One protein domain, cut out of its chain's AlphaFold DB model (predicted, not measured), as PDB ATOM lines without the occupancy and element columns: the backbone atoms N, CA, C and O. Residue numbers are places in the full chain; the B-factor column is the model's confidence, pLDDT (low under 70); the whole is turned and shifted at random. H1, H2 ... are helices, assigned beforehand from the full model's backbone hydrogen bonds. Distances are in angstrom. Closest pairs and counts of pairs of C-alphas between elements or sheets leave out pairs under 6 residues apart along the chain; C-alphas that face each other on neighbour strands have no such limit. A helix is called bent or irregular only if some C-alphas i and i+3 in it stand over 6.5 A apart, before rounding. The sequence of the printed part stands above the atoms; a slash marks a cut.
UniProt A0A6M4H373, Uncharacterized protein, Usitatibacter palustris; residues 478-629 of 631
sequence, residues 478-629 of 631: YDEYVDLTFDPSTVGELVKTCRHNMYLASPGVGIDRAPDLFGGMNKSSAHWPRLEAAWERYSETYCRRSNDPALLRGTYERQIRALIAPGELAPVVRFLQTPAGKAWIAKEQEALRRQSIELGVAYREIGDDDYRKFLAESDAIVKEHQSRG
ATOM      1  N   TYR A 478      38.432  14.584 -38.859       82.62
ATOM      2  CA  TYR A 478      38.809  13.231 -39.265       82.62
ATOM      3  C   TYR A 478      40.258  12.930 -38.913       82.62
ATOM      4  O   TYR A 478      40.541  11.839 -38.426       82.62
ATOM      5  N   ASP A 479      41.154  13.898 -39.103       82.94
ATOM      6  CA  ASP A 479      42.560  13.746 -38.731       82.94
ATOM      7  C   ASP A 479      42.700  13.550 -37.212       82.94
ATOM      8  O   ASP A 479      43.405  12.647 -36.767       82.94
ATOM      9  N   GLU A 480      41.958  14.329 -36.414       84.69
ATOM     10  CA  GLU A 480      41.925  14.171 -34.951       84.69
ATOM     11  C   GLU A 480      41.312  12.839 -34.507       84.69
ATOM     12  O   GLU A 480      41.821  12.203 -33.584       84.69
ATOM     13  N   TYR A 481      40.233  12.398 -35.153       88.25
ATOM     14  CA  TYR A 481      39.601  11.119 -34.843       88.25
ATOM     15  C   TYR A 481      40.517   9.933 -35.154       88.25
ATOM     16  O   TYR A 481      40.671   9.040 -34.321       88.25
ATOM     17  N   VAL A 482      41.144   9.921 -36.333       87.75
ATOM     18  CA  VAL A 482      42.058   8.849 -36.746       87.75
ATOM     19  C   VAL A 482      43.266   8.782 -35.818       87.75
ATOM     20  O   VAL A 482      43.657   7.690 -35.431       87.75
ATOM     21  N   ASP A 483      43.818   9.914 -35.385       85.50
ATOM     22  CA  ASP A 483      44.943   9.908 -34.442       85.50
ATOM     23  C   ASP A 483      44.579   9.374 -33.051       85.50
ATOM     24  O   ASP A 483      45.424   8.797 -32.370       85.50
ATOM     25  N   LEU A 484      43.335   9.573 -32.608       84.88
ATOM     26  CA  LEU A 484      42.859   9.059 -31.321       84.88
ATOM     27  C   LEU A 484      42.534   7.559 -31.376       84.88
ATOM     28  O   LEU A 484      42.624   6.880 -30.356       84.88
ATOM     29  N   THR A 485      42.136   7.054 -32.546       85.88
ATOM     30  CA  THR A 485      41.591   5.698 -32.737       85.88
ATOM     31  C   THR A 485      42.586   4.708 -33.328       85.88
ATOM     32  O   THR A 485      42.538   3.523 -32.993       85.88
ATOM     33  N   PHE A 486      43.502   5.162 -34.180       83.69
ATOM     34  CA  PHE A 486      44.468   4.308 -34.854       83.69
ATOM     35  C   PHE A 486      45.718   4.134 -33.993       83.69
ATOM     36  O   PHE A 486      46.490   5.073 -33.821       83.69
ATOM     37  N   ASP A 487      45.942   2.919 -33.488       78.31
ATOM     38  CA  ASP A 487      47.161   2.560 -32.761       78.31
ATOM     39  C   ASP A 487      48.182   1.883 -33.699       78.31
ATOM     40  O   ASP A 487      47.994   0.717 -34.073       78.31
ATOM     41  N   PRO A 488      49.300   2.552 -34.050       71.88
ATOM     42  CA  PRO A 488      50.349   1.975 -34.887       71.88
ATOM     43  C   PRO A 488      51.034   0.754 -34.259       71.88
ATOM     44  O   PRO A 488      51.659  -0.026 -34.978       71.88
ATOM     45  N   SER A 489      50.938   0.567 -32.939       71.50
ATOM     46  CA  SER A 489      51.566  -0.559 -32.241       71.50
ATOM     47  C   SER A 489      50.959  -1.911 -32.647       71.50
ATOM     48  O   SER A 489      51.671  -2.914 -32.733       71.50
ATOM     49  N   THR A 490      49.677  -1.922 -33.030       70.31
ATOM     50  CA  THR A 490      48.970  -3.113 -33.534       70.31
ATOM     51  C   THR A 490      49.520  -3.608 -34.875       70.31
ATOM     52  O   THR A 490      49.496  -4.806 -35.162       70.31
ATOM     53  N   VAL A 491      50.107  -2.711 -35.672       76.94
ATOM     54  CA  VAL A 491      50.671  -3.029 -36.988       76.94
ATOM     55  C   VAL A 491      51.883  -3.956 -36.870       76.94
ATOM     56  O   VAL A 491      52.054  -4.866 -37.680       76.94
ATOM     57  N   GLY A 492      52.697  -3.788 -35.824       78.31
ATOM     58  CA  GLY A 492      53.835  -4.670 -35.559       78.31
ATOM     59  C   GLY A 492      53.410  -6.119 -35.307       78.31
ATOM     60  O   GLY A 492      54.049  -7.046 -35.806       78.31
ATOM     61  N   GLU A 493      52.304  -6.323 -34.590       74.12
ATOM     62  CA  GLU A 493      51.736  -7.653 -34.347       74.12
ATOM     63  C   GLU A 493      51.103  -8.250 -35.613       74.12
ATOM     64  O   GLU A 493      51.285  -9.436 -35.883       74.12
ATOM     65  N   LEU A 494      50.462  -7.438 -36.461       76.12
ATOM     66  CA  LEU A 494      49.971  -7.886 -37.772       76.12
ATOM     67  C   LEU A 494      51.112  -8.352 -38.687       76.12
ATOM     68  O   LEU A 494      51.003  -9.398 -39.328       76.12
ATOM     69  N   VAL A 495      52.238  -7.630 -38.706       83.00
ATOM     70  CA  VAL A 495      53.441  -8.044 -39.446       83.00
ATOM     71  C   VAL A 495      53.988  -9.365 -38.898       83.00
ATOM     72  O   VAL A 495      54.315 -10.253 -39.686       83.00
ATOM     73  N   LYS A 496      54.057  -9.536 -37.569       81.56
ATOM     74  CA  LYS A 496      54.504 -10.795 -36.946       81.56
ATOM     75  C   LYS A 496      53.587 -11.964 -37.306       81.56
ATOM     76  O   LYS A 496      54.082 -12.999 -37.748       81.56
ATOM     77  N   THR A 497      52.272 -11.794 -37.181       78.06
ATOM     78  CA  THR A 497      51.278 -12.822 -37.533       78.06
ATOM     79  C   THR A 497      51.329 -13.165 -39.020       78.06
ATOM     80  O   THR A 497      51.336 -14.341 -39.379       78.06
ATOM     81  N   CYS A 498      51.456 -12.163 -39.897       82.06
ATOM     82  CA  CYS A 498      51.640 -12.369 -41.334       82.06
ATOM     83  C   CYS A 498      52.878 -13.223 -41.624       82.06
ATOM     84  O   CYS A 498      52.788 -14.225 -42.331       82.06
ATOM     85  N   ARG A 499      54.027 -12.879 -41.029       84.31
ATOM     86  CA  ARG A 499      55.275 -13.633 -41.210       84.31
ATOM     87  C   ARG A 499      55.159 -15.063 -40.701       84.31
ATOM     88  O   ARG A 499      55.635 -15.979 -41.365       84.31
ATOM     89  N   HIS A 500      54.506 -15.259 -39.558       79.38
ATOM     90  CA  HIS A 500      54.244 -16.588 -39.013       79.38
ATOM     91  C   HIS A 500      53.386 -17.433 -39.966       79.38
ATOM     92  O   HIS A 500      53.717 -18.581 -40.245       79.38
ATOM     93  N   ASN A 501      52.326 -16.859 -40.538       76.44
ATOM     94  CA  ASN A 501      51.489 -17.562 -41.511       76.44
ATOM     95  C   ASN A 501      52.258 -17.875 -42.804       76.44
ATOM     96  O   ASN A 501      52.142 -18.971 -43.347       76.44
ATOM     97  N   MET A 502      53.115 -16.960 -43.265       80.75
ATOM     98  CA  MET A 502      53.992 -17.210 -44.412       80.75
ATOM     99  C   MET A 502      55.078 -18.255 -44.132       80.75
ATOM    100  O   MET A 502      55.541 -18.915 -45.060       80.75
ATOM    101  N   TYR A 503      55.481 -18.440 -42.874       81.50
ATOM    102  CA  TYR A 503      56.388 -19.516 -42.486       81.50
ATOM    103  C   TYR A 503      55.742 -20.901 -42.654       81.50
ATOM    104  O   TYR A 503      56.414 -21.830 -43.099       81.50
ATOM    105  N   LEU A 504      54.438 -21.043 -42.394       74.38
ATOM    106  CA  LEU A 504      53.712 -22.306 -42.619       74.38
ATOM    107  C   LEU A 504      53.658 -22.712 -44.100       74.38
ATOM    108  O   LEU A 504      53.531 -23.894 -44.409       74.38
ATOM    109  N   ALA A 505      53.802 -21.741 -45.002       74.06
ATOM    110  CA  ALA A 505      53.929 -21.945 -46.443       74.06
ATOM    111  C   ALA A 505      55.395 -21.923 -46.929       74.06
ATOM    112  O   ALA A 505      55.645 -21.870 -48.132       74.06
ATOM    113  N   SER A 506      56.374 -21.935 -46.017       83.44
ATOM    114  CA  SER A 506      57.791 -21.894 -46.387       83.44
ATOM    115  C   SER A 506      58.246 -23.167 -47.103       83.44
ATOM    116  O   SER A 506      57.706 -24.239 -46.834       83.44
ATOM    117  N   PRO A 507      59.285 -23.094 -47.958       83.88
ATOM    118  CA  PRO A 507      59.842 -24.268 -48.627       83.88
ATOM    119  C   PRO A 507      60.210 -25.409 -47.670       83.88
ATOM    120  O   PRO A 507      59.918 -26.566 -47.959       83.88
ATOM    121  N   GLY A 508      60.775 -25.082 -46.500       82.75
ATOM    122  CA  GLY A 508      61.110 -26.043 -45.443       82.75
ATOM    123  C   GLY A 508      59.908 -26.804 -44.898       82.75
ATOM    124  O   GLY A 508      59.958 -28.027 -44.796       82.75
ATOM    125  N   VAL A 509      58.821 -26.098 -44.591       80.12
ATOM    126  CA  VAL A 509      57.583 -26.720 -44.099       80.12
ATOM    127  C   VAL A 509      56.852 -27.446 -45.231       80.12
ATOM    128  O   VAL A 509      56.314 -28.532 -45.028       80.12
ATOM    129  N   GLY A 510      56.860 -26.874 -46.435       76.00
ATOM    130  CA  GLY A 510      56.237 -27.444 -47.624       76.00
ATOM    131  C   GLY A 510      56.843 -28.785 -48.022       76.00
ATOM    132  O   GLY A 510      56.100 -29.697 -48.368       76.00
ATOM    133  N   ILE A 511      58.164 -28.949 -47.900       78.44
ATOM    134  CA  ILE A 511      58.827 -30.194 -48.300       78.44
ATOM    135  C   ILE A 511      58.759 -31.315 -47.267       78.44
ATOM    136  O   ILE A 511      58.710 -32.483 -47.644       78.44
ATOM    137  N   ASP A 512      58.696 -30.975 -45.975       77.12
ATOM    138  CA  ASP A 512      58.409 -31.959 -44.924       77.12
ATOM    139  C   ASP A 512      57.003 -32.565 -45.106       77.12
ATOM    140  O   ASP A 512      56.730 -33.666 -44.634       77.12
ATOM    141  N   ARG A 513      56.115 -31.843 -45.806       68.69
ATOM    142  CA  ARG A 513      54.730 -32.236 -46.099       68.69
ATOM    143  C   ARG A 513      54.564 -32.868 -47.486       68.69
ATOM    144  O   ARG A 513      53.734 -33.756 -47.637       68.69
ATOM    145  N   ALA A 514      55.333 -32.425 -48.479       72.06
ATOM    146  CA  ALA A 514      55.309 -32.911 -49.858       72.06
ATOM    147  C   ALA A 514      56.741 -32.922 -50.438       72.06
ATOM    148  O   ALA A 514      57.199 -31.901 -50.962       72.06
ATOM    149  N   PRO A 515      57.457 -34.061 -50.367       75.00
ATOM    150  CA  PRO A 515      58.869 -34.153 -50.757       75.00
ATOM    151  C   PRO A 515      59.176 -33.721 -52.201       75.00
ATOM    152  O   PRO A 515      60.272 -33.237 -52.479       75.00
ATOM    153  N   ASP A 516      58.197 -33.835 -53.101       74.75
ATOM    154  CA  ASP A 516      58.349 -33.530 -54.527       74.75
ATOM    155  C   ASP A 516      57.922 -32.102 -54.919       74.75
ATOM    156  O   ASP A 516      58.049 -31.725 -56.084       74.75
ATOM    157  N   LEU A 517      57.464 -31.277 -53.964       73.69
ATOM    158  CA  LEU A 517      56.880 -29.945 -54.211       73.69
ATOM    159  C   LEU A 517      57.790 -29.008 -55.025       73.69
ATOM    160  O   LEU A 517      57.311 -28.149 -55.763       73.69
ATOM    161  N   PHE A 518      59.107 -29.189 -54.918       79.88
ATOM    162  CA  PHE A 518      60.118 -28.404 -55.631       79.88
ATOM    163  C   PHE A 518      60.859 -29.226 -56.695       79.88
ATOM    164  O   PHE A 518      62.062 -29.053 -56.894       79.88
ATOM    165  N   GLY A 519      60.155 -30.144 -57.365       76.31
ATOM    166  CA  GLY A 519      60.720 -30.965 -58.441       76.31
ATOM    167  C   GLY A 519      61.823 -31.906 -57.950       76.31
ATOM    168  O   GLY A 519      62.848 -32.052 -58.612       76.31
ATOM    169  N   GLY A 520      61.645 -32.477 -56.752       76.56
ATOM    170  CA  GLY A 520      62.604 -33.378 -56.099       76.56
ATOM    171  C   GLY A 520      63.777 -32.690 -55.379       76.56
ATOM    172  O   GLY A 520      64.622 -33.369 -54.794       76.56
ATOM    173  N   MET A 521      63.857 -31.352 -55.393       77.69
ATOM    174  CA  MET A 521      64.846 -30.595 -54.615       77.69
ATOM    175  C   MET A 521      64.508 -30.648 -53.125       77.69
ATOM    176  O   MET A 521      63.410 -30.255 -52.770       77.69
ATOM    177  N   ASN A 522      65.450 -31.048 -52.265       86.00
ATOM    178  CA  ASN A 522      65.274 -31.197 -50.812       86.00
ATOM    179  C   ASN A 522      66.243 -30.361 -49.955       86.00
ATOM    180  O   ASN A 522      67.127 -29.693 -50.490       86.00
ATOM    181  N   LYS A 523      66.119 -30.444 -48.620       87.94
ATOM    182  CA  LYS A 523      66.973 -29.725 -47.646       87.94
ATOM    183  C   LYS A 523      68.480 -29.964 -47.818       87.94
ATOM    184  O   LYS A 523      69.283 -29.139 -47.395       87.94
ATOM    185  N   SER A 524      68.878 -31.067 -48.451       86.50
ATOM    186  CA  SER A 524      70.276 -31.409 -48.746       86.50
ATOM    187  C   SER A 524      70.747 -30.920 -50.123       86.50
ATOM    188  O   SER A 524      71.908 -31.106 -50.480       86.50
ATOM    189  N   SER A 525      69.869 -30.309 -50.922       88.06
ATOM    190  CA  SER A 525      70.193 -29.845 -52.273       88.06
ATOM    191  C   SER A 525      71.049 -28.578 -52.249       88.06
ATOM    192  O   SER A 525      70.794 -27.653 -51.482       88.06
ATOM    193  N   ALA A 526      72.028 -28.476 -53.155       87.81
ATOM    194  CA  ALA A 526      72.988 -27.363 -53.189       87.81
ATOM    195  C   ALA A 526      72.341 -25.968 -53.336       87.81
ATOM    196  O   ALA A 526      72.896 -24.966 -52.888       87.81
ATOM    197  N   HIS A 527      71.161 -25.884 -53.961       87.31
ATOM    198  CA  HIS A 527      70.423 -24.632 -54.150       87.31
ATOM    199  C   HIS A 527      69.369 -24.355 -53.067       87.31
ATOM    200  O   HIS A 527      68.776 -23.275 -53.074       87.31
ATOM    201  N   TRP A 528      69.179 -25.272 -52.113       87.62
ATOM    202  CA  TRP A 528      68.179 -25.157 -51.052       87.62
ATOM    203  C   TRP A 528      68.324 -23.884 -50.202       87.62
ATOM    204  O   TRP A 528      67.346 -23.138 -50.096       87.62
ATOM    205  N   PRO A 529      69.530 -23.509 -49.717       90.62
ATOM    206  CA  PRO A 529      69.681 -22.284 -48.925       90.62
ATOM    207  C   PRO A 529      69.311 -21.015 -49.709       90.62
ATOM    208  O   PRO A 529      68.846 -20.027 -49.144       90.62
ATOM    209  N   ARG A 530      69.494 -21.027 -51.038       86.69
ATOM    210  CA  ARG A 530      69.149 -19.890 -51.905       86.69
ATOM    211  C   ARG A 530      67.635 -19.746 -52.069       86.69
ATOM    212  O   ARG A 530      67.157 -18.613 -52.132       86.69
ATOM    213  N   LEU A 531      66.910 -20.863 -52.139       83.94
ATOM    214  CA  LEU A 531      65.449 -20.899 -52.196       83.94
ATOM    215  C   LEU A 531      64.836 -20.409 -50.878       83.94
ATOM    216  O   LEU A 531      63.981 -19.525 -50.901       83.94
ATOM    217  N   GLU A 532      65.325 -20.899 -49.736       88.25
ATOM    218  CA  GLU A 532      64.868 -20.447 -48.415       88.25
ATOM    219  C   GLU A 532      65.122 -18.952 -48.208       88.25
ATOM    220  O   GLU A 532      64.206 -18.209 -47.860       88.25
ATOM    221  N   ALA A 533      66.323 -18.473 -48.541       87.00
ATOM    222  CA  ALA A 533      66.636 -17.050 -48.448       87.00
ATOM    223  C   ALA A 533      65.774 -16.192 -49.397       87.00
ATOM    224  O   ALA A 533      65.486 -15.031 -49.102       87.00
ATOM    225  N   ALA A 534      65.376 -16.721 -50.561       84.12
ATOM    226  CA  ALA A 534      64.465 -16.025 -51.470       84.12
ATOM    227  C   ALA A 534      63.048 -15.927 -50.893       84.12
ATOM    228  O   ALA A 534      62.450 -14.850 -50.951       84.12
ATOM    229  N   TRP A 535      62.548 -17.007 -50.291       87.50
ATOM    230  CA  TRP A 535      61.261 -17.018 -49.600       87.50
ATOM    231  C   TRP A 535      61.241 -16.063 -48.403       87.50
ATOM    232  O   TRP A 535      60.291 -15.300 -48.227       87.50
ATOM    233  N   GLU A 536      62.304 -16.046 -47.602       87.44
ATOM    234  CA  GLU A 536      62.417 -15.154 -46.448       87.44
ATOM    235  C   GLU A 536      62.398 -13.676 -46.870       87.44
ATOM    236  O   GLU A 536      61.634 -12.880 -46.326       87.44
ATOM    237  N   ARG A 537      63.148 -13.304 -47.918       88.88
ATOM    238  CA  ARG A 537      63.093 -11.937 -48.468       88.88
ATOM    239  C   ARG A 537      61.713 -11.579 -49.013       88.88
ATOM    240  O   ARG A 537      61.253 -10.454 -48.804       88.88
ATOM    241  N   TYR A 538      61.073 -12.507 -49.727       87.44
ATOM    242  CA  TYR A 538      59.731 -12.311 -50.270       87.44
ATOM    243  C   TYR A 538      58.715 -12.077 -49.148       87.44
ATOM    244  O   TYR A 538      58.026 -11.060 -49.158       87.44
ATOM    245  N   SER A 539      58.676 -12.972 -48.161       87.88
ATOM    246  CA  SER A 539      57.749 -12.907 -47.028       87.88
ATOM    247  C   SER A 539      57.944 -11.665 -46.161       87.88
ATOM    248  O   SER A 539      56.966 -10.994 -45.835       87.88
ATOM    249  N   GLU A 540      59.189 -11.285 -45.861       86.94
ATOM    250  CA  GLU A 540      59.494 -10.048 -45.132       86.94
ATOM    251  C   GLU A 540      58.994  -8.818 -45.901       86.94
ATOM    252  O   GLU A 540      58.322  -7.946 -45.343       86.94
ATOM    253  N   THR A 541      59.284  -8.759 -47.203       83.62
ATOM    254  CA  THR A 541      58.895  -7.628 -48.054       83.62
ATOM    255  C   THR A 541      57.380  -7.541 -48.202       83.62
ATOM    256  O   THR A 541      56.815  -6.453 -48.087       83.62
ATOM    257  N   TYR A 542      56.719  -8.673 -48.445       86.19
ATOM    258  CA  TYR A 542      55.271  -8.758 -48.578       86.19
ATOM    259  C   TYR A 542      54.589  -8.301 -47.289       86.19
ATOM    260  O   TYR A 542      53.841  -7.325 -47.322       86.19
ATOM    261  N   CYS A 543      54.923  -8.916 -46.148       87.69
ATOM    262  CA  CYS A 543      54.270  -8.621 -44.877       87.69
ATOM    263  C   CYS A 543      54.490  -7.183 -44.405       87.69
ATOM    264  O   CYS A 543      53.568  -6.594 -43.839       87.69
ATOM    265  N   ARG A 544      55.668  -6.588 -44.651       85.56
ATOM    266  CA  ARG A 544      55.903  -5.168 -44.342       85.56
ATOM    267  C   ARG A 544      55.103  -4.233 -45.240       85.56
ATOM    268  O   ARG A 544      54.566  -3.251 -44.749       85.56
ATOM    269  N   ARG A 545      55.025  -4.516 -46.544       80.50
ATOM    270  CA  ARG A 545      54.313  -3.647 -47.496       80.50
ATOM    271  C   ARG A 545      52.798  -3.750 -47.358       80.50
ATOM    272  O   ARG A 545      52.119  -2.738 -47.496       80.50
ATOM    273  N   SER A 546      52.269  -4.945 -47.103       77.25
ATOM    274  CA  SER A 546      50.830  -5.165 -46.924       77.25
ATOM    275  C   SER A 546      50.304  -4.577 -45.615       77.25
ATOM    276  O   SER A 546      49.134  -4.226 -45.535       77.25
ATOM    277  N   ASN A 547      51.169  -4.452 -44.605       83.25
ATOM    278  CA  ASN A 547      50.847  -3.882 -43.299       83.25
ATOM    279  C   ASN A 547      51.619  -2.575 -43.062       83.25
ATOM    280  O   ASN A 547      52.099  -2.325 -41.963       83.25
ATOM    281  N   ASP A 548      51.795  -1.751 -44.094       84.62
ATOM    282  CA  ASP A 548      52.447  -0.453 -43.930       84.62
ATOM    283  C   ASP A 548      51.549   0.493 -43.094       84.62
ATOM    284  O   ASP A 548      50.377   0.681 -43.442       84.62
ATOM    285  N   PRO A 549      52.047   1.106 -41.997       80.88
ATOM    286  CA  PRO A 549      51.227   1.953 -41.132       80.88
ATOM    287  C   PRO A 549      50.600   3.148 -41.856       80.88
ATOM    288  O   PRO A 549      49.464   3.513 -41.556       80.88
ATOM    289  N   ALA A 550      51.305   3.753 -42.818       79.94
ATOM    290  CA  ALA A 550      50.791   4.897 -43.564       79.94
ATOM    291  C   ALA A 550      49.700   4.464 -44.552       79.94
ATOM    292  O   ALA A 550      48.680   5.144 -44.692       79.94
ATOM    293  N   LEU A 551      49.871   3.300 -45.185       76.81
ATOM    294  CA  LEU A 551      48.860   2.683 -46.040       76.81
ATOM    295  C   LEU A 551      47.590   2.333 -45.257       76.81
ATOM    296  O   LEU A 551      46.486   2.647 -45.716       76.81
ATOM    297  N   LEU A 552      47.730   1.713 -44.082       81.50
ATOM    298  CA  LEU A 552      46.609   1.333 -43.219       81.50
ATOM    299  C   LEU A 552      45.886   2.567 -42.676       81.50
ATOM    300  O   LEU A 552      44.676   2.688 -42.869       81.50
ATOM    301  N   ARG A 553      46.627   3.525 -42.101       83.31
ATOM    302  CA  ARG A 553      46.074   4.794 -41.602       83.31
ATOM    303  C   ARG A 553      45.338   5.545 -42.705       83.31
ATOM    304  O   ARG A 553      44.196   5.947 -42.517       83.31
ATOM    305  N   GLY A 554      45.957   5.697 -43.876       78.19
ATOM    306  CA  GLY A 554      45.348   6.402 -45.003       78.19
ATOM    307  C   GLY A 554      44.115   5.687 -45.558       78.19
ATOM    308  O   GLY A 554      43.175   6.335 -46.011       78.19
ATOM    309  N   THR A 555      44.086   4.354 -45.523       77.31
ATOM    310  CA  THR A 555      42.900   3.578 -45.917       77.31
ATOM    311  C   THR A 555      41.773   3.746 -44.910       77.31
ATOM    312  O   THR A 555      40.642   3.997 -45.319       77.31
ATOM    313  N   TYR A 556      42.083   3.680 -43.617       83.12
ATOM    314  CA  TYR A 556      41.116   3.892 -42.547       83.12
ATOM    315  C   TYR A 556      40.523   5.305 -42.588       83.12
ATOM    316  O   TYR A 556      39.306   5.465 -42.592       83.12
ATOM    317  N   GLU A 557      41.364   6.327 -42.755       83.38
ATOM    318  CA  GLU A 557      40.927   7.716 -42.907       83.38
ATOM    319  C   GLU A 557      39.961   7.889 -44.091       83.38
ATOM    320  O   GLU A 557      38.906   8.508 -43.945       83.38
ATOM    321  N   ARG A 558      40.268   7.297 -45.256       81.81
ATOM    322  CA  ARG A 558      39.370   7.336 -46.424       81.81
ATOM    323  C   ARG A 558      38.021   6.674 -46.149       81.81
ATOM    324  O   ARG A 558      37.007   7.194 -46.600       81.81
ATOM    325  N   GLN A 559      38.005   5.558 -45.421       82.25
ATOM    326  CA  GLN A 559      36.768   4.853 -45.066       82.25
ATOM    327  C   GLN A 559      35.910   5.678 -44.100       82.25
ATOM    328  O   GLN A 559      34.725   5.866 -44.352       82.25
ATOM    329  N   ILE A 560      36.503   6.248 -43.046       83.69
ATOM    330  CA  ILE A 560      35.763   7.099 -42.101       83.69
ATOM    331  C   ILE A 560      35.199   8.335 -42.808       83.69
ATOM    332  O   ILE A 560      34.033   8.671 -42.612       83.69
ATOM    333  N   ARG A 561      35.982   8.974 -43.687       84.56
ATOM    334  CA  ARG A 561      35.514  10.110 -44.499       84.56
ATOM    335  C   ARG A 561      34.362   9.743 -45.441       84.56
ATOM    336  O   ARG A 561      33.540  10.603 -45.733       84.56
ATOM    337  N   ALA A 562      34.298   8.498 -45.911       76.81
ATOM    338  CA  ALA A 562      33.220   8.017 -46.774       76.81
ATOM    339  C   ALA A 562      31.946   7.629 -46.001       76.81
ATOM    340  O   ALA A 562      30.862   7.644 -46.582       76.81
ATOM    341  N   LEU A 563      32.073   7.263 -44.721       84.50
ATOM    342  CA  LEU A 563      30.988   6.672 -43.932       84.50
ATOM    343  C   LEU A 563      30.372   7.619 -42.897       84.50
ATOM    344  O   LEU A 563      29.199   7.453 -42.578       84.50
ATOM    345  N   ILE A 564      31.131   8.580 -42.359       85.06
ATOM    346  CA  ILE A 564      30.695   9.435 -41.242       85.06
ATOM    347  C   ILE A 564      30.714  10.901 -41.669       85.06
ATOM    348  O   ILE A 564      31.741  11.401 -42.140       85.06
ATOM    349  N   ALA A 565      29.604  11.621 -41.482       81.44
ATOM    350  CA  ALA A 565      29.538  13.039 -41.821       81.44
ATOM    351  C   ALA A 565      30.346  13.901 -40.822       81.44
ATOM    352  O   ALA A 565      30.428  13.570 -39.634       81.44
ATOM    353  N   PRO A 566      30.895  15.066 -41.232       76.19
ATOM    354  CA  PRO A 566      31.767  15.862 -40.359       76.19
ATOM    355  C   PRO A 566      31.080  16.323 -39.061       76.19
ATOM    356  O   PRO A 566      31.709  16.407 -38.005       76.19
ATOM    357  N   GLY A 567      29.773  16.609 -39.133       78.50
ATOM    358  CA  GLY A 567      28.968  17.052 -37.992       78.50
ATOM    359  C   GLY A 567      28.716  15.963 -36.946       78.50
ATOM    360  O   GLY A 567      28.557  16.282 -35.769       78.50
ATOM    361  N   GLU A 568      28.733  14.692 -37.352       84.12
ATOM    362  CA  GLU A 568      28.563  13.534 -36.463       84.12
ATOM    363  C   GLU A 568      29.865  13.195 -35.732       84.12
ATOM    364  O   GLU A 568      29.848  12.715 -34.600       84.12
ATOM    365  N   LEU A 569      31.004  13.505 -36.355       87.44
ATOM    366  CA  LEU A 569      32.322  13.198 -35.814       87.44
ATOM    367  C   LEU A 569      32.751  14.177 -34.713       87.44
ATOM    368  O   LEU A 569      33.398  13.787 -33.743       87.44
ATOM    369  N   ALA A 570      32.362  15.451 -34.815       83.19
ATOM    370  CA  ALA A 570      32.799  16.485 -33.875       83.19
ATOM    371  C   ALA A 570      32.395  16.225 -32.399       83.19
ATOM    372  O   ALA A 570      33.233  16.426 -31.517       83.19
ATOM    373  N   PRO A 571      31.168  15.769 -32.069       87.75
ATOM    374  CA  PRO A 571      30.822  15.346 -30.708       87.75
ATOM    375  C   PRO A 571      31.643  14.150 -30.211       87.75
ATOM    376  O   PRO A 571      32.034  14.128 -29.044       87.75
ATOM    377  N   VAL A 572      31.933  13.189 -31.092       89.56
ATOM    378  CA  VAL A 572      32.708  11.985 -30.766       89.56
ATOM    379  C   VAL A 572      34.155  12.351 -30.458       89.56
ATOM    380  O   VAL A 572      34.668  11.965 -29.413       89.56
ATOM    381  N   VAL A 573      34.789  13.174 -31.297       89.62
ATOM    382  CA  VAL A 573      36.153  13.672 -31.060       89.62
ATOM    383  C   VAL A 573      36.236  14.419 -29.727       89.62
ATOM    384  O   VAL A 573      37.129  14.140 -28.928       89.62
ATOM    385  N   ARG A 574      35.260  15.288 -29.422       89.25
ATOM    386  CA  ARG A 574      35.195  15.982 -28.123       89.25
ATOM    387  C   ARG A 574      35.119  15.011 -26.944       89.25
ATOM    388  O   ARG A 574      35.796  15.230 -25.944       89.25
ATOM    389  N   PHE A 575      34.321  13.949 -27.047       93.25
ATOM    390  CA  PHE A 575      34.258  12.915 -26.013       93.25
ATOM    391  C   PHE A 575      35.588  12.160 -25.882       93.25
ATOM    392  O   PHE A 575      36.108  12.032 -24.772       93.25
ATOM    393  N   LEU A 576      36.172  11.716 -26.998       91.94
ATOM    394  CA  LEU A 576      37.425  10.955 -27.033       91.94
ATOM    395  C   LEU A 576      38.626  11.745 -26.494       91.94
ATOM    396  O   LEU A 576      39.560  11.153 -25.961       91.94
ATOM    397  N   GLN A 577      38.589  13.076 -26.558       89.38
ATOM    398  CA  GLN A 577      39.607  13.945 -25.961       89.38
ATOM    399  C   GLN A 577      39.540  14.013 -24.420       89.38
ATOM    400  O   GLN A 577      40.537  14.377 -23.788       89.38
ATOM    401  N   THR A 578      38.416  13.638 -23.794       93.50
ATOM    402  CA  THR A 578      38.274  13.596 -22.326       93.50
ATOM    403  C   THR A 578      39.064  12.434 -21.700       93.50
ATOM    404  O   THR A 578      39.340  11.444 -22.379       93.50
ATOM    405  N   PRO A 579      39.391  12.472 -20.390       93.81
ATOM    406  CA  PRO A 579      40.022  11.335 -19.711       93.81
ATOM    407  C   PRO A 579      39.217  10.032 -19.826       93.81
ATOM    408  O   PRO A 579      39.798   8.964 -20.007       93.81
ATOM    409  N   ALA A 580      37.883  10.120 -19.770       92.00
ATOM    410  CA  ALA A 580      36.997   8.969 -19.922       92.00
ATOM    411  C   ALA A 580      37.034   8.401 -21.351       92.00
ATOM    412  O   ALA A 580      37.131   7.189 -21.519       92.00
ATOM    413  N   GLY A 581      37.025   9.268 -22.368       92.12
ATOM    414  CA  GLY A 581      37.138   8.870 -23.770       92.12
ATOM    415  C   GLY A 581      38.492   8.238 -24.110       92.12
ATOM    416  O   GLY A 581      38.538   7.188 -24.745       92.12
ATOM    417  N   LYS A 582      39.596   8.793 -23.596       89.12
ATOM    418  CA  LYS A 582      40.934   8.185 -23.733       89.12
ATOM    419  C   LYS A 582      41.034   6.827 -23.030       89.12
ATOM    420  O   LYS A 582      41.654   5.904 -23.547       89.12
ATOM    421  N   ALA A 583      40.413   6.681 -21.859       90.75
ATOM    422  CA  ALA A 583      40.373   5.401 -21.153       90.75
ATOM    423  C   ALA A 583      39.503   4.360 -21.877       90.75
ATOM    424  O   ALA A 583      39.833   3.176 -21.860       90.75
ATOM    425  N   TRP A 584      38.406   4.789 -22.511       91.62
ATOM    426  CA  TRP A 584      37.590   3.937 -23.373       91.62
ATOM    427  C   TRP A 584      38.421   3.425 -24.544       91.62
ATOM    428  O   TRP A 584      38.523   2.213 -24.722       91.62
ATOM    429  N   ILE A 585      39.034   4.323 -25.321       88.38
ATOM    430  CA  ILE A 585      39.690   3.939 -26.574       88.38
ATOM    431  C   ILE A 585      40.877   3.007 -26.343       88.38
ATOM    432  O   ILE A 585      41.047   2.043 -27.077       88.38
ATOM    433  N   ALA A 586      41.620   3.204 -25.250       84.94
ATOM    434  CA  ALA A 586      42.686   2.293 -24.854       84.94
ATOM    435  C   ALA A 586      42.164   0.873 -24.548       84.94
ATOM    436  O   ALA A 586      42.802  -0.117 -24.904       84.94
ATOM    437  N   LYS A 587      40.991   0.748 -23.908       89.69
ATOM    438  CA  LYS A 587      40.359  -0.559 -23.645       89.69
ATOM    439  C   LYS A 587      39.821  -1.203 -24.918       89.69
ATOM    440  O   LYS A 587      39.931  -2.414 -25.071       89.69
ATOM    441  N   GLU A 588      39.245  -0.405 -25.809       87.56
ATOM    442  CA  GLU A 588      38.745  -0.863 -27.105       87.56
ATOM    443  C   GLU A 588      39.888  -1.356 -28.000       87.56
ATOM    444  O   GLU A 588      39.814  -2.457 -28.541       87.56
ATOM    445  N   GLN A 589      40.994  -0.612 -28.069       82.56
ATOM    446  CA  GLN A 589      42.209  -1.020 -28.776       82.56
ATOM    447  C   GLN A 589      42.797  -2.312 -28.199       82.56
ATOM    448  O   GLN A 589      43.157  -3.214 -28.953       82.56
ATOM    449  N   GLU A 590      42.836  -2.457 -26.872       83.50
ATOM    450  CA  GLU A 590      43.275  -3.699 -26.231       83.50
ATOM    451  C   GLU A 590      42.335  -4.880 -26.542       83.50
ATOM    452  O   GLU A 590      42.808  -5.996 -26.767       83.50
ATOM    453  N   ALA A 591      41.018  -4.655 -26.610       83.31
ATOM    454  CA  ALA A 591      40.050  -5.680 -27.001       83.31
ATOM    455  C   ALA A 591      40.230  -6.109 -28.467       83.31
ATOM    456  O   ALA A 591      40.309  -7.305 -28.746       83.31
ATOM    457  N   LEU A 592      40.381  -5.148 -29.387       78.44
ATOM    458  CA  LEU A 592      40.652  -5.407 -30.805       78.44
ATOM    459  C   LEU A 592      41.979  -6.147 -31.003       78.44
ATOM    460  O   LEU A 592      42.061  -7.093 -31.789       78.44
ATOM    461  N   ARG A 593      43.017  -5.770 -30.247       76.50
ATOM    462  CA  ARG A 593      44.314  -6.454 -30.262       76.50
ATOM    463  C   ARG A 593      44.174  -7.919 -29.846       76.50
ATOM    464  O   ARG A 593      44.713  -8.793 -30.521       76.50
ATOM    465  N   ARG A 594      43.437  -8.204 -28.767       80.56
ATOM    466  CA  ARG A 594      43.173  -9.583 -28.313       80.56
ATOM    467  C   ARG A 594      42.367 -10.374 -29.332       80.56
ATOM    468  O   ARG A 594      42.780 -11.473 -29.686       80.56
ATOM    469  N   GLN A 595      41.300  -9.784 -29.866       80.06
ATOM    470  CA  GLN A 595      40.482 -10.402 -30.907       80.06
ATOM    471  C   GLN A 595      41.326 -10.776 -32.132       80.06
ATOM    472  O   GLN A 595      41.203 -11.882 -32.648       80.06
ATOM    473  N   SER A 596      42.213  -9.885 -32.587       69.31
ATOM    474  CA  SER A 596      43.090 -10.167 -33.727       69.31
ATOM    475  C   SER A 596      44.060 -11.321 -33.454       69.31
ATOM    476  O   SER A 596      44.359 -12.082 -34.374       69.31
ATOM    477  N   ILE A 597      44.561 -11.456 -32.220       70.25
ATOM    478  CA  ILE A 597      45.431 -12.573 -31.822       70.25
ATOM    479  C   ILE A 597      44.632 -13.880 -31.793       70.25
ATOM    480  O   ILE A 597      45.068 -14.869 -32.377       70.25
ATOM    481  N   GLU A 598      43.456 -13.880 -31.165       77.12
ATOM    482  CA  GLU A 598      42.579 -15.053 -31.069       77.12
ATOM    483  C   GLU A 598      42.108 -15.528 -32.449       77.12
ATOM    484  O   GLU A 598      42.200 -16.715 -32.751       77.12
ATOM    485  N   LEU A 599      41.702 -14.608 -33.332       72.19
ATOM    486  CA  LEU A 599      41.368 -14.923 -34.723       72.19
ATOM    487  C   LEU A 599      42.573 -15.477 -35.485       72.19
ATOM    488  O   LEU A 599      42.429 -16.428 -36.247       72.19
ATOM    489  N   GLY A 600      43.770 -14.924 -35.269       65.62
ATOM    490  CA  GLY A 600      44.999 -15.444 -35.868       65.62
ATOM    491  C   GLY A 600      45.315 -16.883 -35.441       65.62
ATOM    492  O   GLY A 600      45.804 -17.669 -36.254       65.62
ATOM    493  N   VAL A 601      45.018 -17.246 -34.190       72.38
ATOM    494  CA  VAL A 601      45.129 -18.627 -33.689       72.38
ATOM    495  C   VAL A 601      44.033 -19.512 -34.287       72.38
ATOM    496  O   VAL A 601      44.347 -20.569 -34.825       72.38
ATOM    497  N   ALA A 602      42.778 -19.063 -34.290       73.25
ATOM    498  CA  ALA A 602      41.659 -19.830 -34.837       73.25
ATOM    499  C   ALA A 602      41.816 -20.109 -36.341       73.25
ATOM    500  O   ALA A 602      41.637 -21.239 -36.785       73.25
ATOM    501  N   TYR A 603      42.218 -19.111 -37.136       69.62
ATOM    502  CA  TYR A 603      42.473 -19.302 -38.568       69.62
ATOM    503  C   TYR A 603      43.600 -20.295 -38.840       69.62
ATOM    504  O   TYR A 603      43.555 -20.999 -39.847       69.62
ATOM    505  N   ARG A 604      44.592 -20.378 -37.947       68.00
ATOM    506  CA  ARG A 604      45.644 -21.392 -38.031       68.00
ATOM    507  C   ARG A 604      45.075 -22.789 -37.817       68.00
ATOM    508  O   ARG A 604      45.326 -23.662 -38.635       68.00
ATOM    509  N   GLU A 605      44.301 -22.985 -36.753       72.75
ATOM    510  CA  GLU A 605      43.703 -24.286 -36.431       72.75
ATOM    511  C   GLU A 605      42.743 -24.762 -37.528       72.75
ATOM    512  O   GLU A 605      42.806 -25.919 -37.939       72.75
ATOM    513  N   ILE A 606      41.909 -23.857 -38.053       71.62
ATOM    514  CA  ILE A 606      40.996 -24.138 -39.169       71.62
ATOM    515  C   ILE A 606      41.786 -24.492 -40.432       71.62
ATOM    516  O   ILE A 606      41.512 -25.510 -41.064       71.62
ATOM    517  N   GLY A 607      42.791 -23.683 -40.782       70.69
ATOM    518  CA  GLY A 607      43.622 -23.920 -41.960       70.69
ATOM    519  C   GLY A 607      44.365 -25.256 -41.903       70.69
ATOM    520  O   GLY A 607      44.396 -25.976 -42.899       70.69
ATOM    521  N   ASP A 608      44.913 -25.620 -40.741       69.50
ATOM    522  CA  ASP A 608      45.578 -26.910 -40.536       69.50
ATOM    523  C   ASP A 608      44.586 -28.088 -40.619       69.50
ATOM    524  O   ASP A 608      44.931 -29.156 -41.134       69.50
ATOM    525  N   ASP A 609      43.349 -27.927 -40.142       72.25
ATOM    526  CA  ASP A 609      42.327 -28.974 -40.214       72.25
ATOM    527  C   ASP A 609      41.816 -29.209 -41.640       72.25
ATOM    528  O   ASP A 609      41.801 -30.346 -42.121       72.25
ATOM    529  N   ASP A 610      41.460 -28.140 -42.348       69.38
ATOM    530  CA  ASP A 610      40.945 -28.230 -43.715       69.38
ATOM    531  C   ASP A 610      42.018 -28.698 -44.696       69.38
ATOM    532  O   ASP A 610      41.746 -29.506 -45.585       69.38
ATOM    533  N   TYR A 611      43.270 -28.291 -44.485       65.94
ATOM    534  CA  TYR A 611      44.381 -28.799 -45.277       65.94
ATOM    535  C   TYR A 611      44.613 -30.303 -45.059       65.94
ATOM    536  O   TYR A 611      44.880 -31.024 -46.019       65.94
ATOM    537  N   ARG A 612      44.455 -30.824 -43.830       72.62
ATOM    538  CA  ARG A 612      44.525 -32.278 -43.573       72.62
ATOM    539  C   ARG A 612      43.426 -33.049 -44.304       72.62
ATOM    540  O   ARG A 612      43.709 -34.124 -44.832       72.62
ATOM    541  N   LYS A 613      42.203 -32.510 -44.367       73.19
ATOM    542  CA  LYS A 613      41.101 -33.108 -45.145       73.19
ATOM    543  C   LYS A 613      41.428 -33.123 -46.636       73.19
ATOM    544  O   LYS A 613      41.343 -34.178 -47.258       73.19
ATOM    545  N   PHE A 614      41.895 -31.994 -47.170       72.25
ATOM    546  CA  PHE A 614      42.331 -31.891 -48.563       72.25
ATOM    547  C   PHE A 614      43.430 -32.905 -48.905       72.25
ATOM    548  O   PHE A 614      43.356 -33.562 -49.938       72.25
ATOM    549  N   LEU A 615      44.430 -33.087 -48.036       68.38
ATOM    550  CA  LEU A 615      45.479 -34.088 -48.250       68.38
ATOM    551  C   LEU A 615      44.926 -35.516 -48.273       68.38
ATOM    552  O   LEU A 615      45.321 -36.299 -49.130       68.38
ATOM    553  N   ALA A 616      44.001 -35.856 -47.371       72.25
ATOM    554  CA  ALA A 616      43.373 -37.175 -47.361       72.25
ATOM    555  C   ALA A 616      42.580 -37.449 -48.654       72.25
ATOM    556  O   ALA A 616      42.648 -38.554 -49.197       72.25
ATOM    557  N   GLU A 617      41.873 -36.441 -49.169       77.19
ATOM    558  CA  GLU A 617      41.173 -36.510 -50.456       77.19
ATOM    559  C   GLU A 617      42.148 -36.609 -51.635       77.19
ATOM    560  O   GLU A 617      41.995 -37.475 -52.498       77.19
ATOM    561  N   SER A 618      43.192 -35.779 -51.652       67.75
ATOM    562  CA  SER A 618      44.228 -35.788 -52.687       67.75
ATOM    563  C   SER A 618      44.941 -37.140 -52.755       67.75
ATOM    564  O   SER A 618      45.125 -37.684 -53.842       67.75
ATOM    565  N   ASP A 619      45.296 -37.731 -51.613       72.56
ATOM    566  CA  ASP A 619      45.903 -39.064 -51.546       72.56
ATOM    567  C   ASP A 619      44.967 -40.154 -52.082       72.56
ATOM    568  O   ASP A 619      45.423 -41.090 -52.747       72.56
ATOM    569  N   ALA A 620      43.663 -40.057 -51.806       75.19
ATOM    570  CA  ALA A 620      42.672 -40.989 -52.338       75.19
ATOM    571  C   ALA A 620      42.580 -40.891 -53.869       75.19
ATOM    572  O   ALA A 620      42.620 -41.917 -54.551       75.19
ATOM    573  N   ILE A 621      42.551 -39.668 -54.408       72.25
ATOM    574  CA  ILE A 621      42.523 -39.392 -55.853       72.25
ATOM    575  C   ILE A 621      43.806 -39.886 -56.534       72.25
ATOM    576  O   ILE A 621      43.748 -40.536 -57.579       72.25
ATOM    577  N   VAL A 622      44.976 -39.624 -55.943       70.81
ATOM    578  CA  VAL A 622      46.268 -40.074 -56.484       70.81
ATOM    579  C   VAL A 622      46.349 -41.602 -56.496       70.81
ATOM    580  O   VAL A 622      46.756 -42.182 -57.506       70.81
ATOM    581  N   LYS A 623      45.904 -42.280 -55.429       75.69
ATOM    582  CA  LYS A 623      45.832 -43.753 -55.390       75.69
ATOM    583  C   LYS A 623      44.861 -44.306 -56.433       75.69
ATOM    584  O   LYS A 623      45.186 -45.293 -57.092       75.69
ATOM    585  N   GLU A 624      43.704 -43.671 -56.628       76.19
ATOM    586  CA  GLU A 624      42.753 -44.041 -57.683       76.19
ATOM    587  C   GLU A 624      43.394 -43.905 -59.074       76.19
ATOM    588  O   GLU A 624      43.343 -44.846 -59.870       76.19
ATOM    589  N   HIS A 625      44.069 -42.785 -59.343       69.19
ATOM    590  CA  HIS A 625      44.774 -42.532 -60.599       69.19
ATOM    591  C   HIS A 625      45.866 -43.579 -60.882       69.19
ATOM    592  O   HIS A 625      45.899 -44.168 -61.966       69.19
ATOM    593  N   GLN A 626      46.709 -43.881 -59.889       73.94
ATOM    594  CA  GLN A 626      47.768 -44.888 -60.000       73.94
ATOM    595  C   GLN A 626      47.203 -46.305 -60.195       73.94
ATOM    596  O   GLN A 626      47.740 -47.085 -60.982       73.94
ATOM    597  N   SER A 627      46.082 -46.639 -59.543       74.69
ATOM    598  CA  SER A 627      45.431 -47.952 -59.682       74.69
ATOM    599  C   SER A 627      44.814 -48.193 -61.066       74.69
ATOM    600  O   SER A 627      44.702 -49.338 -61.501       74.69
ATOM    601  N   ARG A 628      44.455 -47.123 -61.791       75.69
ATOM    602  CA  ARG A 628      43.895 -47.181 -63.152       75.69
ATOM    603  C   ARG A 628      44.954 -47.211 -64.261       75.69
ATOM    604  O   ARG A 628      44.599 -47.151 -65.434       75.69
ATOM    605  N   GLY A 629      46.237 -47.343 -63.914       56.34
ATOM    606  CA  GLY A 629      47.321 -47.483 -64.891       56.34
ATOM    607  C   GLY A 629      47.691 -46.188 -65.622       56.34
ATOM    608  O   GLY A 629      48.246 -46.259 -66.719       56.34
TER     609      GLY A 629
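This is residues 478 to 629 of the 631 residues of an uncharacterized protein of Usitatibacter palustris (UniProt A0A6M4H373). One very long helix, H7, runs nearly the whole length of the model, and six shorter helices form a loose train along one side of it. H2 runs beside H7, H4 heads back on the far side of H2, H1, H5 and H6 gather at the end where H7 begins, and H3 with the unnamed residues 514 to 527 makes the turn between H2 and H4; residues 609 to 614 and 616 to 629 stick out free. The printed part has 152 residues, with seven named helices in the order H1 to H7 and no named strand: all helix. It is only just extended, close to loose, with a radius of gyration of the C-alphas of 22.7 A and spans of 73 by 33 by 26 A.

H7, residues 579 to 627, is 71.7 A long, from C-alpha 579 at (40.022, 11.335, -19.711) to C-alpha 627 at (45.431, -47.952, -59.682). H2, residues 489 to 504, measures 24.2 A, H4, residues 528 to 546, 26.8 A, and H5, residues 549 to 563, 21.0 A. The shorter helices are H1, residues 478 to 485, beginning at C-alpha 478 at (38.809, 13.231, -39.265), H3, residues 507 to 513, and H6, residues 566 to 576. H6 is neither bent nor irregular, but only just: C-alphas 568 and 571 are 6.4 A apart.

H7 and H2 only just touch, with 3 pairs of C-alphas within 8 A, the closest those of Thr 490 and Arg 593 at 6.6 A; they run the same way at a shallow tilt of 9 degrees. H2 touches H4, closest at the C-alphas of Val 495 and Cys 543, 5.5 A, opposite ways at a shallow tilt of 32 degrees. H4 and H7 are apart. H3 touches H4 through Pro 507 and Glu 532, their closest C-alphas, 6.3 A apart, at 71 degrees, only just about perpendicular. H6 and H7 touch only at the corner, with the C-alphas of Phe 575 and Gly 581 closest at 5.4 A. H1 touches H6, closest at the C-alphas of Tyr 481 and Val 573, 5.7 A. H1 touches H5, closest at the C-alphas of Val 482 and Glu 557, 6.4 A, at a steep tilt of 62 degrees. Every O i to N i+4 pair is within hydrogen-bond range in H1, H3, H4, H5 and H7; H2 has 11 of 12 and H6 5 of 7.

The C-alphas farthest apart are those of Thr 578 and Gly 629, 75.0 A. The printed part has no cut. The link from H3 to H4 is long, with 14 residues. Mean pLDDT of the printed part is 80.3, and 12 residues are under 70, among them 513, 603 to 604 and 629.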